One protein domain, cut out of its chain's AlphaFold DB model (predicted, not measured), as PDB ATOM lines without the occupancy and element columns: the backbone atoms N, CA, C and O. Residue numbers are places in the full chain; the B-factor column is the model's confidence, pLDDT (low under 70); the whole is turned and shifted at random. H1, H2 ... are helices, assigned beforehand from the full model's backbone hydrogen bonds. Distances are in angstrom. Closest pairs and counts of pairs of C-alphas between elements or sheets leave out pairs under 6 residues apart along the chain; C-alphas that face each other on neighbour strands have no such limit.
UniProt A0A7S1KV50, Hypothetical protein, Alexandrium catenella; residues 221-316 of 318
ATOM      1  N   LEU A 221      68.033  37.893  47.126       75.56
ATOM      2  CA  LEU A 221      68.863  38.699  46.225       75.56
ATOM      3  C   LEU A 221      69.065  38.049  44.850       75.56
ATOM      4  O   LEU A 221      69.310  38.753  43.877       75.56
ATOM      5  N   ASN A 222      68.975  36.720  44.773       78.69
ATOM      6  CA  ASN A 222      69.149  35.942  43.547       78.69
ATOM      7  C   ASN A 222      68.095  34.822  43.501       78.69
ATOM      8  O   ASN A 222      68.423  33.663  43.786       78.69
ATOM      9  N   PRO A 223      66.827  35.157  43.204       77.44
ATOM     10  CA  PRO A 223      65.762  34.171  43.215       77.44
ATOM     11  C   PRO A 223      65.961  33.132  42.099       77.44
ATOM     12  O   PRO A 223      66.431  33.471  41.008       77.44
ATOM     13  N   PRO A 224      65.610  31.857  42.345       80.81
ATOM     14  CA  PRO A 224      65.590  30.831  41.310       80.81
ATOM     15  C   PRO A 224      64.565  31.166  40.216       80.81
ATOM     16  O   PRO A 224      63.607  31.899  40.445       80.81
ATOM     17  N   SER A 225      64.725  30.571  39.028       79.25
ATOM     18  CA  SER A 225      63.794  30.765  37.902       79.25
ATOM     19  C   SER A 225      62.380  30.243  38.172       79.25
ATOM     20  O   SER A 225      61.430  30.679  37.535       79.25
ATOM     21  N   THR A 226      62.247  29.284  39.086       85.19
ATOM     22  CA  THR A 226      60.963  28.791  39.586       85.19
ATOM     23  C   THR A 226      60.930  29.046  41.078       85.19
ATOM     24  O   THR A 226      61.811  28.573  41.799       85.19
ATOM     25  N   LEU A 227      59.938  29.807  41.536       90.00
ATOM     26  CA  LEU A 227      59.802  30.114  42.953       90.00
ATOM     27  C   LEU A 227      59.446  28.853  43.740       90.00
ATOM     28  O   LEU A 227      58.665  28.011  43.301       90.00
ATOM     29  N   THR A 228      60.033  28.731  44.925       91.81
ATOM     30  CA  THR A 228      59.602  27.743  45.911       91.81
ATOM     31  C   THR A 228      58.398  28.283  46.687       91.81
ATOM     32  O   THR A 228      58.182  29.494  46.726       91.81
ATOM     33  N   LEU A 229      57.657  27.413  47.384       93.88
ATOM     34  CA  LEU A 229      56.493  27.829  48.184       93.88
ATOM     35  C   LEU A 229      56.843  28.911  49.222       93.88
ATOM     36  O   LEU A 229      56.044  29.802  49.490       93.88
ATOM     37  N   GLN A 230      58.050  28.854  49.795       93.25
ATOM     38  CA  GLN A 230      58.543  29.862  50.738       93.25
ATOM     39  C   GLN A 230      58.722  31.233  50.074       93.25
ATOM     40  O   GLN A 230      58.347  32.254  50.645       93.25
ATOM     41  N   LEU A 231      59.288  31.256  48.861       93.06
ATOM     42  CA  LEU A 231      59.508  32.488  48.105       93.06
ATOM     43  C   LEU A 231      58.197  33.080  47.585       93.06
ATOM     44  O   LEU A 231      58.085  34.297  47.517       93.06
ATOM     45  N   GLU A 232      57.202  32.251  47.262       94.12
ATOM     46  CA  GLU A 232      55.858  32.728  46.919       94.12
ATOM     47  C   GLU A 232      55.198  33.442  48.105       94.12
ATOM     48  O   GLU A 232      54.702  34.557  47.948       94.12
ATOM     49  N   VAL A 233      55.248  32.846  49.305       94.88
ATOM     50  CA  VAL A 233      54.725  33.484  50.526       94.88
ATOM     51  C   VAL A 233      55.467  34.785  50.817       94.88
ATOM     52  O   VAL A 233      54.829  35.796  51.107       94.88
ATOM     53  N   GLU A 234      56.797  34.796  50.725       93.88
ATOM     54  CA  GLU A 234      57.567  36.018  50.963       93.88
ATOM     55  C   GLU A 234      57.263  37.094  49.915       93.88
ATOM     56  O   GLU A 234      57.025  38.238  50.284       93.88
ATOM     57  N   LEU A 235      57.168  36.741  48.629       93.81
ATOM     58  CA  LEU A 235      56.763  37.674  47.577       93.81
ATOM     59  C   LEU A 235      55.385  38.279  47.866       93.81
ATOM     60  O   LEU A 235      55.212  39.488  47.730       93.81
ATOM     61  N   ALA A 236      54.419  37.468  48.301       93.69
ATOM     62  CA  ALA A 236      53.088  37.958  48.638       93.69
ATOM     63  C   ALA A 236      53.133  38.953  49.802       93.69
ATOM     64  O   ALA A 236      52.535  40.023  49.719       93.69
ATOM     65  N   ARG A 237      53.918  38.652  50.842       93.44
ATOM     66  CA  ARG A 237      54.149  39.578  51.958       93.44
ATOM     67  C   ARG A 237      54.776  40.885  51.488       93.44
ATOM     68  O   ARG A 237      54.324  41.941  51.907       93.44
ATOM     69  N   GLN A 238      55.775  40.839  50.605       92.56
ATOM     70  CA  GLN A 238      56.409  42.045  50.054       92.56
ATOM     71  C   GLN A 238      55.431  42.884  49.218       92.56
ATOM     72  O   GLN A 238      55.477  44.113  49.270       92.56
ATOM     73  N   VAL A 239      54.507  42.244  48.493       92.81
ATOM     74  CA  VAL A 239      53.413  42.948  47.809       92.81
ATOM     75  C   VAL A 239      52.467  43.606  48.813       92.81
ATOM     76  O   VAL A 239      52.114  44.768  48.622       92.81
ATOM     77  N   GLU A 240      52.084  42.909  49.887       91.06
ATOM     78  CA  GLU A 240      51.258  43.487  50.953       91.06
ATOM     79  C   GLU A 240      51.950  44.673  51.637       91.06
ATOM     80  O   GLU A 240      51.312  45.706  51.815       91.06
ATOM     81  N   TYR A 241      53.242  44.557  51.967       90.94
ATOM     82  CA  TYR A 241      54.032  45.643  52.559       90.94
ATOM     83  C   TYR A 241      54.072  46.860  51.636       90.94
ATOM     84  O   TYR A 241      53.737  47.964  52.054       90.94
ATOM     85  N   LEU A 242      54.409  46.662  50.358       91.50
ATOM     86  CA  LEU A 242      54.454  47.752  49.385       91.50
ATOM     87  C   LEU A 242      53.082  48.419  49.217       91.50
ATOM     88  O   LEU A 242      52.995  49.645  49.144       91.50
ATOM     89  N   ALA A 243      52.009  47.628  49.155       89.06
ATOM     90  CA  ALA A 243      50.656  48.157  49.065       89.06
ATOM     91  C   ALA A 243      50.278  48.941  50.331       89.06
ATOM     92  O   ALA A 243      49.745  50.042  50.211       89.06
ATOM     93  N   ALA A 244      50.583  48.424  51.522       88.06
ATOM     94  CA  ALA A 244      50.291  49.087  52.790       88.06
ATOM     95  C   ALA A 244      51.062  50.406  52.941       88.06
ATOM     96  O   ALA A 244      50.458  51.422  53.283       88.06
ATOM     97  N   ASP A 245      52.355  50.414  52.614       87.44
ATOM     98  CA  ASP A 245      53.220  51.592  52.728       87.44
ATOM     99  C   ASP A 245      52.823  52.712  51.755       87.44
ATOM    100  O   ASP A 245      52.949  53.895  52.076       87.44
ATOM    101  N   VAL A 246      52.354  52.359  50.553       88.50
ATOM    102  CA  VAL A 246      52.034  53.339  49.500       88.50
ATOM    103  C   VAL A 246      50.562  53.757  49.517       88.50
ATOM    104  O   VAL A 246      50.256  54.921  49.253       88.50
ATOM    105  N   LEU A 247      49.639  52.831  49.790       85.19
ATOM    106  CA  LEU A 247      48.190  53.063  49.702       85.19
ATOM    107  C   LEU A 247      47.526  53.297  51.067       85.19
ATOM    108  O   LEU A 247      46.411  53.827  51.098       85.19
ATOM    109  N   GLY A 248      48.191  52.916  52.161       84.12
ATOM    110  CA  GLY A 248      47.613  52.801  53.500       84.12
ATOM    111  C   GLY A 248      47.078  51.390  53.765       84.12
ATOM    112  O   GLY A 248      46.503  50.752  52.879       84.12
ATOM    113  N   ALA A 249      47.246  50.900  54.996       82.44
ATOM    114  CA  ALA A 249      46.818  49.562  55.419       82.44
ATOM    115  C   ALA A 249      45.319  49.312  55.153       82.44
ATOM    116  O   ALA A 249      44.922  48.237  54.713       82.44
ATOM    117  N   GLU A 250      44.475  50.324  55.345       79.12
ATOM    118  CA  GLU A 250      43.038  50.263  55.086       79.12
ATOM    119  C   GLU A 250      42.688  50.047  53.609       79.12
ATOM    120  O   GLU A 250      41.607  49.552  53.308       79.12
ATOM    121  N   ALA A 251      43.583  50.402  52.686       82.31
ATOM    122  CA  ALA A 251      43.359  50.299  51.249       82.31
ATOM    123  C   ALA A 251      43.877  48.987  50.642       82.31
ATOM    124  O   ALA A 251      43.569  48.692  49.486       82.31
ATOM    125  N   VAL A 252      44.638  48.184  51.395       85.31
ATOM    126  CA  VAL A 252      45.230  46.937  50.881       85.31
ATOM    127  C   VAL A 252      44.157  45.909  50.529       85.31
ATOM    128  O   VAL A 252      44.289  45.201  49.535       85.31
ATOM    129  N   GLY A 253      43.055  45.866  51.282       84.94
ATOM    130  CA  GLY A 253      41.911  45.013  50.959       84.94
ATOM    131  C   GLY A 253      41.262  45.370  49.619       84.94
ATOM    132  O   GLY A 253      41.036  44.496  48.784       84.94
ATOM    133  N   ALA A 254      41.028  46.664  49.379       83.12
ATOM    134  CA  ALA A 254      40.516  47.163  48.101       83.12
ATOM    135  C   ALA A 254      41.508  46.931  46.945       83.12
ATOM    136  O   ALA A 254      41.097  46.583  45.840       83.12
ATOM    137  N   PHE A 255      42.811  47.069  47.206       85.81
ATOM    138  CA  PHE A 255      43.877  46.710  46.271       85.81
ATOM    139  C   PHE A 255      43.846  45.230  45.891       85.81
ATOM    140  O   PHE A 255      43.789  44.910  44.706       85.81
ATOM    141  N   ALA A 256      43.808  44.336  46.877       84.94
ATOM    142  CA  ALA A 256      43.725  42.901  46.654       84.94
ATOM    143  C   ALA A 256      42.490  42.529  45.814       84.94
ATOM    144  O   ALA A 256      42.603  41.766  44.855       84.94
ATOM    145  N   ALA A 257      41.334  43.133  46.110       81.38
ATOM    146  CA  ALA A 257      40.100  42.897  45.362       81.38
ATOM    147  C   ALA A 257      40.188  43.397  43.910       81.38
ATOM    148  O   ALA A 257      39.786  42.695  42.984       81.38
ATOM    149  N   ALA A 258      40.768  44.585  43.696       79.69
ATOM    150  CA  ALA A 258      40.989  45.126  42.357       79.69
ATOM    151  C   ALA A 258      41.957  44.263  41.531       79.69
ATOM    152  O   ALA A 258      41.780  44.120  40.324       79.69
ATOM    153  N   CYS A 259      42.957  43.658  42.173       76.19
ATOM    154  CA  CYS A 259      43.872  42.718  41.533       76.19
ATOM    155  C   CYS A 259      43.206  41.376  41.174       76.19
ATOM    156  O   CYS A 259      43.592  40.767  40.178       76.19
ATOM    157  N   ALA A 260      42.212  40.930  41.948       70.12
ATOM    158  CA  ALA A 260      41.496  39.671  41.729       70.12
ATOM    159  C   ALA A 260      40.392  39.746  40.649       70.12
ATOM    160  O   ALA A 260      39.806  38.720  40.307       70.12
ATOM    161  N   ASP A 261      40.132  40.928  40.068       64.94
ATOM    162  CA  ASP A 261      39.074  41.148  39.066       64.94
ATOM    163  C   ASP A 261      37.672  40.760  39.585       64.94
ATOM    164  O   ASP A 261      36.786  40.337  38.840       64.94
ATOM    165  N   GLU A 262      37.451  40.910  40.895       54.47
ATOM    166  CA  GLU A 262      36.112  40.849  41.475       54.47
ATOM    167  C   GLU A 262      35.408  42.180  41.194       54.47
ATOM    168  O   GLU A 262      35.480  43.142  41.961       54.47
ATOM    169  N   ALA A 263      34.756  42.252  40.033       38.88
ATOM    170  CA  ALA A 263      33.999  43.401  39.557       38.88
ATOM    171  C   ALA A 263      32.973  43.904  40.597       38.88
ATOM    172  O   ALA A 263      31.842  43.425  40.663       38.88
ATOM    173  N   GLY A 264      33.354  44.900  41.403       45.09
ATOM    174  CA  GLY A 264      32.435  45.743  42.181       45.09
ATOM    175  C   GLY A 264      31.590  45.045  43.256       45.09
ATOM    176  O   GLY A 264      30.665  45.667  43.771       45.09
ATOM    177  N   GLN A 265      31.883  43.787  43.599       41.81
ATOM    178  CA  GLN A 265      31.218  43.027  44.669       41.81
ATOM    179  C   GLN A 265      32.153  42.667  45.825       41.81
ATOM    180  O   GLN A 265      31.823  41.807  46.641       41.81
ATOM    181  N   ALA A 266      33.299  43.340  45.937       44.94
ATOM    182  CA  ALA A 266      34.108  43.231  47.137       44.94
ATOM    183  C   ALA A 266      33.241  43.668  48.338       44.94
ATOM    184  O   ALA A 266      32.647  44.751  48.290       44.94
ATOM    185  N   PRO A 267      33.121  42.857  49.404       49.75
ATOM    186  CA  PRO A 267      32.453  43.275  50.641       49.75
ATOM    187  C   PRO A 267      33.128  44.534  51.212       49.75
ATOM    188  O   PRO A 267      34.117  44.991  50.660       49.75
ATOM    189  N   GLU A 268      32.649  45.143  52.296       57.25
ATOM    190  CA  GLU A 268      33.303  46.334  52.883       57.25
ATOM    191  C   GLU A 268      34.779  46.050  53.286       57.25
ATOM    192  O   GLU A 268      35.061  45.668  54.421       57.25
ATOM    193  N   VAL A 269      35.737  46.189  52.357       64.94
ATOM    194  CA  VAL A 269      37.169  45.869  52.553       64.94
ATOM    195  C   VAL A 269      38.060  47.120  52.561       64.94
ATOM    196  O   VAL A 269      39.262  47.034  52.328       64.94
ATOM    197  N   GLY A 270      37.479  48.287  52.846       65.56
ATOM    198  CA  GLY A 270      38.195  49.564  52.925       65.56
ATOM    199  C   GLY A 270      37.706  50.605  51.913       65.56
ATOM    200  O   GLY A 270      36.726  50.365  51.203       65.56
ATOM    201  N   PRO A 271      38.342  51.790  51.864       68.56
ATOM    202  CA  PRO A 271      37.972  52.837  50.923       68.56
ATOM    203  C   PRO A 271      38.236  52.395  49.472       68.56
ATOM    204  O   PRO A 271      39.227  51.705  49.215       68.56
ATOM    205  N   PRO A 272      37.390  52.806  48.507       72.06
ATOM    206  CA  PRO A 272      37.608  52.501  47.098       72.06
ATOM    207  C   PRO A 272      38.937  53.083  46.602       72.06
ATOM    208  O   PRO A 272      39.387  54.137  47.061       72.06
ATOM    209  N   LEU A 273      39.562  52.399  45.644       79.12
ATOM    210  CA  LEU A 273      40.736  52.921  44.954       79.12
ATOM    211  C   LEU A 273      40.314  54.020  43.972       79.12
ATOM    212  O   LEU A 273      39.429  53.802  43.147       79.12
ATOM    213  N   ASP A 274      40.954  55.185  44.055       80.75
ATOM    214  CA  ASP A 274      40.783  56.273  43.092       80.75
ATOM    215  C   ASP A 274      41.791  56.178  41.927       80.75
ATOM    216  O   ASP A 274      42.756  55.405  41.961       80.75
ATOM    217  N   ASP A 275      41.590  57.006  40.899       82.94
ATOM    218  CA  ASP A 275      42.448  57.045  39.708       82.94
ATOM    219  C   ASP A 275      43.920  57.356  40.030       82.94
ATOM    220  O   ASP A 275      44.819  56.947  39.291       82.94
ATOM    221  N   SER A 276      44.195  58.041  41.146       82.44
ATOM    222  CA  SER A 276      45.562  58.371  41.562       82.44
ATOM    223  C   SER A 276      46.337  57.148  42.066       82.44
ATOM    224  O   SER A 276      47.569  57.146  42.038       82.44
ATOM    225  N   ARG A 277      45.630  56.083  42.468       82.19
ATOM    226  CA  ARG A 277      46.199  54.825  42.978       82.19
ATOM    227  C   ARG A 277      46.403  53.766  41.890       82.19
ATOM    228  O   ARG A 277      47.223  52.864  42.067       82.19
ATOM    229  N   LEU A 278      45.741  53.896  40.735       82.19
ATOM    230  CA  LEU A 278      45.893  52.980  39.593       82.19
ATOM    231  C   LEU A 278      47.347  52.788  39.112       82.19
ATOM    232  O   LEU A 278      47.706  51.656  38.777       82.19
ATOM    233  N   PRO A 279      48.228  53.811  39.092       87.69
ATOM    234  CA  PRO A 279      49.632  53.612  38.736       87.69
ATOM    235  C   PRO A 279      50.357  52.601  39.632       87.69
ATOM    236  O   PRO A 279      51.186  51.840  39.134       87.69
ATOM    237  N   VAL A 280      50.028  52.553  40.928       85.25
ATOM    238  CA  VAL A 280      50.627  51.617  41.896       85.25
ATOM    239  C   VAL A 280      50.144  50.196  41.624       85.25
ATOM    240  O   VAL A 280      50.956  49.277  41.540       85.25
ATOM    241  N   VAL A 281      48.838  50.028  41.391       86.00
ATOM    242  CA  VAL A 281      48.239  48.740  41.006       86.00
ATOM    243  C   VAL A 281      48.922  48.190  39.752       86.00
ATOM    244  O   VAL A 281      49.430  47.070  39.746       86.00
ATOM    245  N   ASN A 282      49.012  49.016  38.707       88.12
ATOM    246  CA  ASN A 282      49.643  48.645  37.443       88.12
ATOM    247  C   ASN A 282      51.136  48.334  37.606       88.12
ATOM    248  O   ASN A 282      51.643  47.410  36.968       88.12
ATOM    249  N   TYR A 283      51.844  49.083  38.458       91.25
ATOM    250  CA  TYR A 283      53.242  48.814  38.775       91.25
ATOM    251  C   TYR A 283      53.405  47.418  39.382       91.25
ATOM    252  O   TYR A 283      54.219  46.640  38.883       91.25
ATOM    253  N   ILE A 284      52.612  47.079  40.401       90.81
ATOM    254  CA  ILE A 284      52.700  45.787  41.089       90.81
ATOM    255  C   ILE A 284      52.362  44.641  40.132       90.81
ATOM    256  O   ILE A 284      53.164  43.720  39.979       90.81
ATOM    257  N   LEU A 285      51.231  44.722  39.423       90.06
ATOM    258  CA  LEU A 285      50.801  43.682  38.481       90.06
ATOM    259  C   LEU A 285      51.834  43.440  37.376       90.06
ATOM    260  O   LEU A 285      52.125  42.295  37.031       90.06
ATOM    261  N   ARG A 286      52.445  44.511  36.852       92.44
ATOM    262  CA  ARG A 286      53.511  44.395  35.853       92.44
ATOM    263  C   ARG A 286      54.733  43.665  36.408       92.44
ATOM    264  O   ARG A 286      55.288  42.831  35.703       92.44
ATOM    265  N   HIS A 287      55.164  43.967  37.632       92.50
ATOM    266  CA  HIS A 287      56.335  43.311  38.223       92.50
ATOM    267  C   HIS A 287      56.048  41.855  38.592       92.50
ATOM    268  O   HIS A 287      56.886  40.998  38.327       92.50
ATOM    269  N   LEU A 288      54.847  41.547  39.085       92.19
ATOM    270  CA  LEU A 288      54.415  40.163  39.289       92.19
ATOM    271  C   LEU A 288      54.432  39.370  37.979       92.19
ATOM    272  O   LEU A 288      54.960  38.265  37.952       92.19
ATOM    273  N   ALA A 289      53.954  39.949  36.873       92.06
ATOM    274  CA  ALA A 289      54.002  39.297  35.565       92.06
ATOM    275  C   ALA A 289      55.436  39.052  35.057       92.06
ATOM    276  O   ALA A 289      55.661  38.085  34.333       92.06
ATOM    277  N   LEU A 290      56.403  39.898  35.431       91.69
ATOM    278  CA  LEU A 290      57.821  39.692  35.107       91.69
ATOM    279  C   LEU A 290      58.458  38.583  35.954       91.69
ATOM    280  O   LEU A 290      59.336  37.886  35.456       91.69
ATOM    281  N   ILE A 291      58.033  38.433  37.212       90.38
ATOM    282  CA  ILE A 291      58.580  37.447  38.154       90.38
ATOM    283  C   ILE A 291      57.963  36.061  37.931       90.38
ATOM    284  O   ILE A 291      58.681  35.070  37.859       90.38
ATOM    285  N   LEU A 292      56.635  35.993  37.831       90.31
ATOM    286  CA  LEU A 292      55.858  34.748  37.794       90.31
ATOM    287  C   LEU A 292      55.515  34.302  36.367       90.31
ATOM    288  O   LEU A 292      55.215  33.136  36.128       90.31
ATOM    289  N   GLY A 293      55.539  35.233  35.413       91.19
ATOM    290  CA  GLY A 293      54.913  35.069  34.106       91.19
ATOM    291  C   GLY A 293      53.443  35.526  34.120       91.19
ATOM    292  O   GLY A 293      52.741  35.317  35.110       91.19
ATOM    293  N   PRO A 294      52.921  36.128  33.029       90.12
ATOM    294  CA  PRO A 294      51.572  36.706  33.014       90.12
ATOM    295  C   PRO A 294      50.434  35.727  33.342       90.12
ATOM    296  O   PRO A 294      49.418  36.144  33.891       90.12
ATOM    297  N   ALA A 295      50.591  34.443  33.003       90.00
ATOM    298  CA  ALA A 295      49.563  33.422  33.216       90.00
ATOM    299  C   ALA A 295      49.384  33.043  34.698       90.00
ATOM    300  O   ALA A 295      48.279  32.700  35.107       90.00
ATOM    301  N   GLU A 296      50.442  33.159  35.502       90.56
ATOM    302  CA  GLU A 296      50.457  32.717  36.902       90.56
ATOM    303  C   GLU A 296      50.002  33.814  37.877       90.56
ATOM    304  O   GLU A 296      49.634  33.525  39.015       90.56
ATOM    305  N   VAL A 297      49.986  35.081  37.438       89.88
ATOM    306  CA  VAL A 297      49.664  36.232  38.301       89.88
ATOM    307  C   VAL A 297      48.294  36.076  38.956       89.88
ATOM    308  O   VAL A 297      48.174  36.299  40.156       89.88
ATOM    309  N   ARG A 298      47.265  35.669  38.202       86.75
ATOM    310  CA  ARG A 298      45.904  35.529  38.744       86.75
ATOM    311  C   ARG A 298      45.851  34.489  39.869       86.75
ATOM    312  O   ARG A 298      45.395  34.815  40.958       86.75
ATOM    313  N   GLY A 299      46.381  33.287  39.627       87.81
ATOM    314  CA  GLY A 299      46.406  32.221  40.634       87.81
ATOM    315  C   GLY A 299      47.197  32.619  41.882       87.81
ATOM    316  O   GLY A 299      46.742  32.405  42.999       87.81
ATOM    317  N   PHE A 300      48.336  33.297  41.705       90.94
ATOM    318  CA  PHE A 300      49.120  33.825  42.821       90.94
ATOM    319  C   PHE A 300      48.326  34.822  43.685       90.94
ATOM    320  O   PHE A 300      48.339  34.736  44.913       90.94
ATOM    321  N   LEU A 301      47.615  35.764  43.064       88.12
ATOM    322  CA  LEU A 301      46.808  36.746  43.794       88.12
ATOM    323  C   LEU A 301      45.667  36.069  44.570       88.12
ATOM    324  O   LEU A 301      45.485  36.363  45.750       88.12
ATOM    325  N   GLU A 302      44.958  35.123  43.944       83.81
ATOM    326  CA  GLU A 302      43.871  34.342  44.564       83.81
ATOM    327  C   GLU A 302      44.355  33.486  45.750       83.81
ATOM    328  O   GLU A 302      43.642  33.277  46.741       83.81
ATOM    329  N   ASP A 303      45.593  33.003  45.671       85.50
ATOM    330  CA  ASP A 303      46.192  32.166  46.700       85.50
ATOM    331  C   ASP A 303      46.589  32.948  47.946       85.50
ATOM    332  O   ASP A 303      46.317  32.496  49.063       85.50
ATOM    333  N   TYR A 304      47.225  34.107  47.759       88.69
ATOM    334  CA  TYR A 304      47.938  34.790  48.835       88.69
ATOM    335  C   TYR A 304      47.321  36.136  49.246       88.69
ATOM    336  O   TYR A 304      47.267  36.447  50.441       88.69
ATOM    337  N   LEU A 305      46.796  36.924  48.301       86.06
ATOM    338  CA  LEU A 305      46.269  38.271  48.555       86.06
ATOM    339  C   LEU A 305      44.748  38.262  48.726       86.06
ATOM    340  O   LEU A 305      44.010  38.818  47.920       86.06
ATOM    341  N   ARG A 306      44.265  37.644  49.807       81.94
ATOM    342  CA  ARG A 306      42.825  37.588  50.112       81.94
ATOM    343  C   ARG A 306      42.318  38.892  50.744       81.94
ATOM    344  O   ARG A 306      42.749  39.202  51.863       81.94
ATOM    345  N   PRO A 307      41.376  39.622  50.114       81.00
ATOM    346  CA  PRO A 307      40.843  40.881  50.644       81.00
ATOM    347  C   PRO A 307      40.290  40.746  52.070       81.00
ATOM    348  O   PRO A 307      40.501  41.609  52.919       81.00
ATOM    349  N   GLU A 308      39.652  39.618  52.389       78.25
ATOM    350  CA  GLU A 308      39.022  39.317  53.686       78.25
ATOM    351  C   GLU A 308      39.980  39.471  54.874       78.25
ATOM    352  O   GLU A 308      39.539  39.742  55.994       78.25
ATOM    353  N   ARG A 309      41.289  39.270  54.656       82.06
ATOM    354  CA  ARG A 309      42.320  39.409  55.698       82.06
ATOM    355  C   ARG A 309      42.420  40.836  56.228       82.06
ATOM    356  O   ARG A 309      42.780  41.009  57.387       82.06
ATOM    357  N   TRP A 310      42.035  41.816  55.416       80.12
ATOM    358  CA  TRP A 310      42.157  43.240  55.710       80.12
ATOM    359  C   TRP A 310      40.869  43.881  56.245       80.12
ATOM    360  O   TRP A 310      40.844  45.070  56.564       80.12
ATOM    361  N   ARG A 311      39.785  43.106  56.403       74.44
ATOM    362  CA  ARG A 311      38.524  43.615  56.965       74.44
ATOM    363  C   ARG A 311      38.681  44.000  58.436       74.44
ATOM    364  O   ARG A 311      39.287  43.271  59.217       74.44
ATOM    365  N   ASN A 312      38.039  45.101  58.830       62.47
ATOM    366  CA  ASN A 312      37.934  45.574  60.218       62.47
ATOM    367  C   ASN A 312      39.266  45.883  60.936       62.47
ATOM    368  O   ASN A 312      39.267  46.022  62.160       62.47
ATOM    369  N   LEU A 313      40.379  46.059  60.213       59.88
ATOM    370  CA  LEU A 313      41.677  46.385  60.822       59.88
ATOM    371  C   LEU A 313      41.705  47.728  61.563       59.88
ATOM    372  O   LEU A 313      42.510  47.899  62.466       59.88
ATOM    373  N   GLN A 314      40.772  48.642  61.279       48.47
ATOM    374  CA  GLN A 314      40.618  49.897  62.031       48.47
ATOM    375  C   GLN A 314      40.257  49.698  63.519       48.47
ATOM    376  O   GLN A 314      40.251  50.665  64.277       48.47
ATOM    377  N   ARG A 315      39.925  48.471  63.951       44.31
ATOM    378  CA  ARG A 315      39.599  48.142  65.351       44.31
ATOM    379  C   ARG A 315      40.775  47.591  66.153       44.31
ATOM    380  O   ARG A 315      40.618  47.364  67.349       44.31
ATOM    381  N   VAL A 316      41.919  47.357  65.516       40.44
ATOM    382  CA  VAL A 316      43.136  46.909  66.190       40.44
ATOM    383  C   VAL A 316      44.101  48.081  66.151       40.44
ATOM    384  O   VAL A 316      44.510  48.504  65.076       40.44
TER     385      VAL A 316
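What this domain is: This is residues 221 to 316 of the 318 residues of the protein "Hypothetical protein" of Alexandrium catenella (UniProt A0A7S1KV50). Two long helices, H1 and H3, lie side by side running opposite ways; H2 and H4 cross one side of this pair, and little H5 packs on H2. The 96 printed residues include five named helices, H1 to H5 in order, and no named strand. It is all helix and compact, with radius of gyration of the C-alphas 13.2 A and spans 38 by 28 by 22 A.

How they stand to each other: Start at H1, residues 229 to 247; its residues 239 to 246 alone only just touch H3, residues 278 to 292, with 3 pairs of C-alphas within 8 A, the closest Val 239 and Ile 284, 7.3 A, at a shallow tilt of 13 degrees. H2, residues 249 to 259, is the hub, touching four helices, among them H5, residues 307 to 310, closest C-alphas Gly 253 and Pro 307, 4.3 A. H4, residues 297 to 304, only just touches H1 with 3 such pairs, closest C-alphas Tyr 304 and Ala 236, 6.0 A, about perpendicular at 88 degrees. O i to N i+4 pairs are within hydrogen-bond range throughout H1, H3 and H4, and 5 of 7 in H2; H5 is too short for one.

Where its parts are: Find C-alpha 229 at (56.493, 27.829, 48.184); H1 runs 26.6 A from there. H3 spans 20.9 A. H5 ends at (42.157, 43.240, 55.710).

The domain as a whole: The printed part has no cut; the link H2 to H3 is long, and pLDDT is under 70 at residues 261 to 271 and 312 to 316.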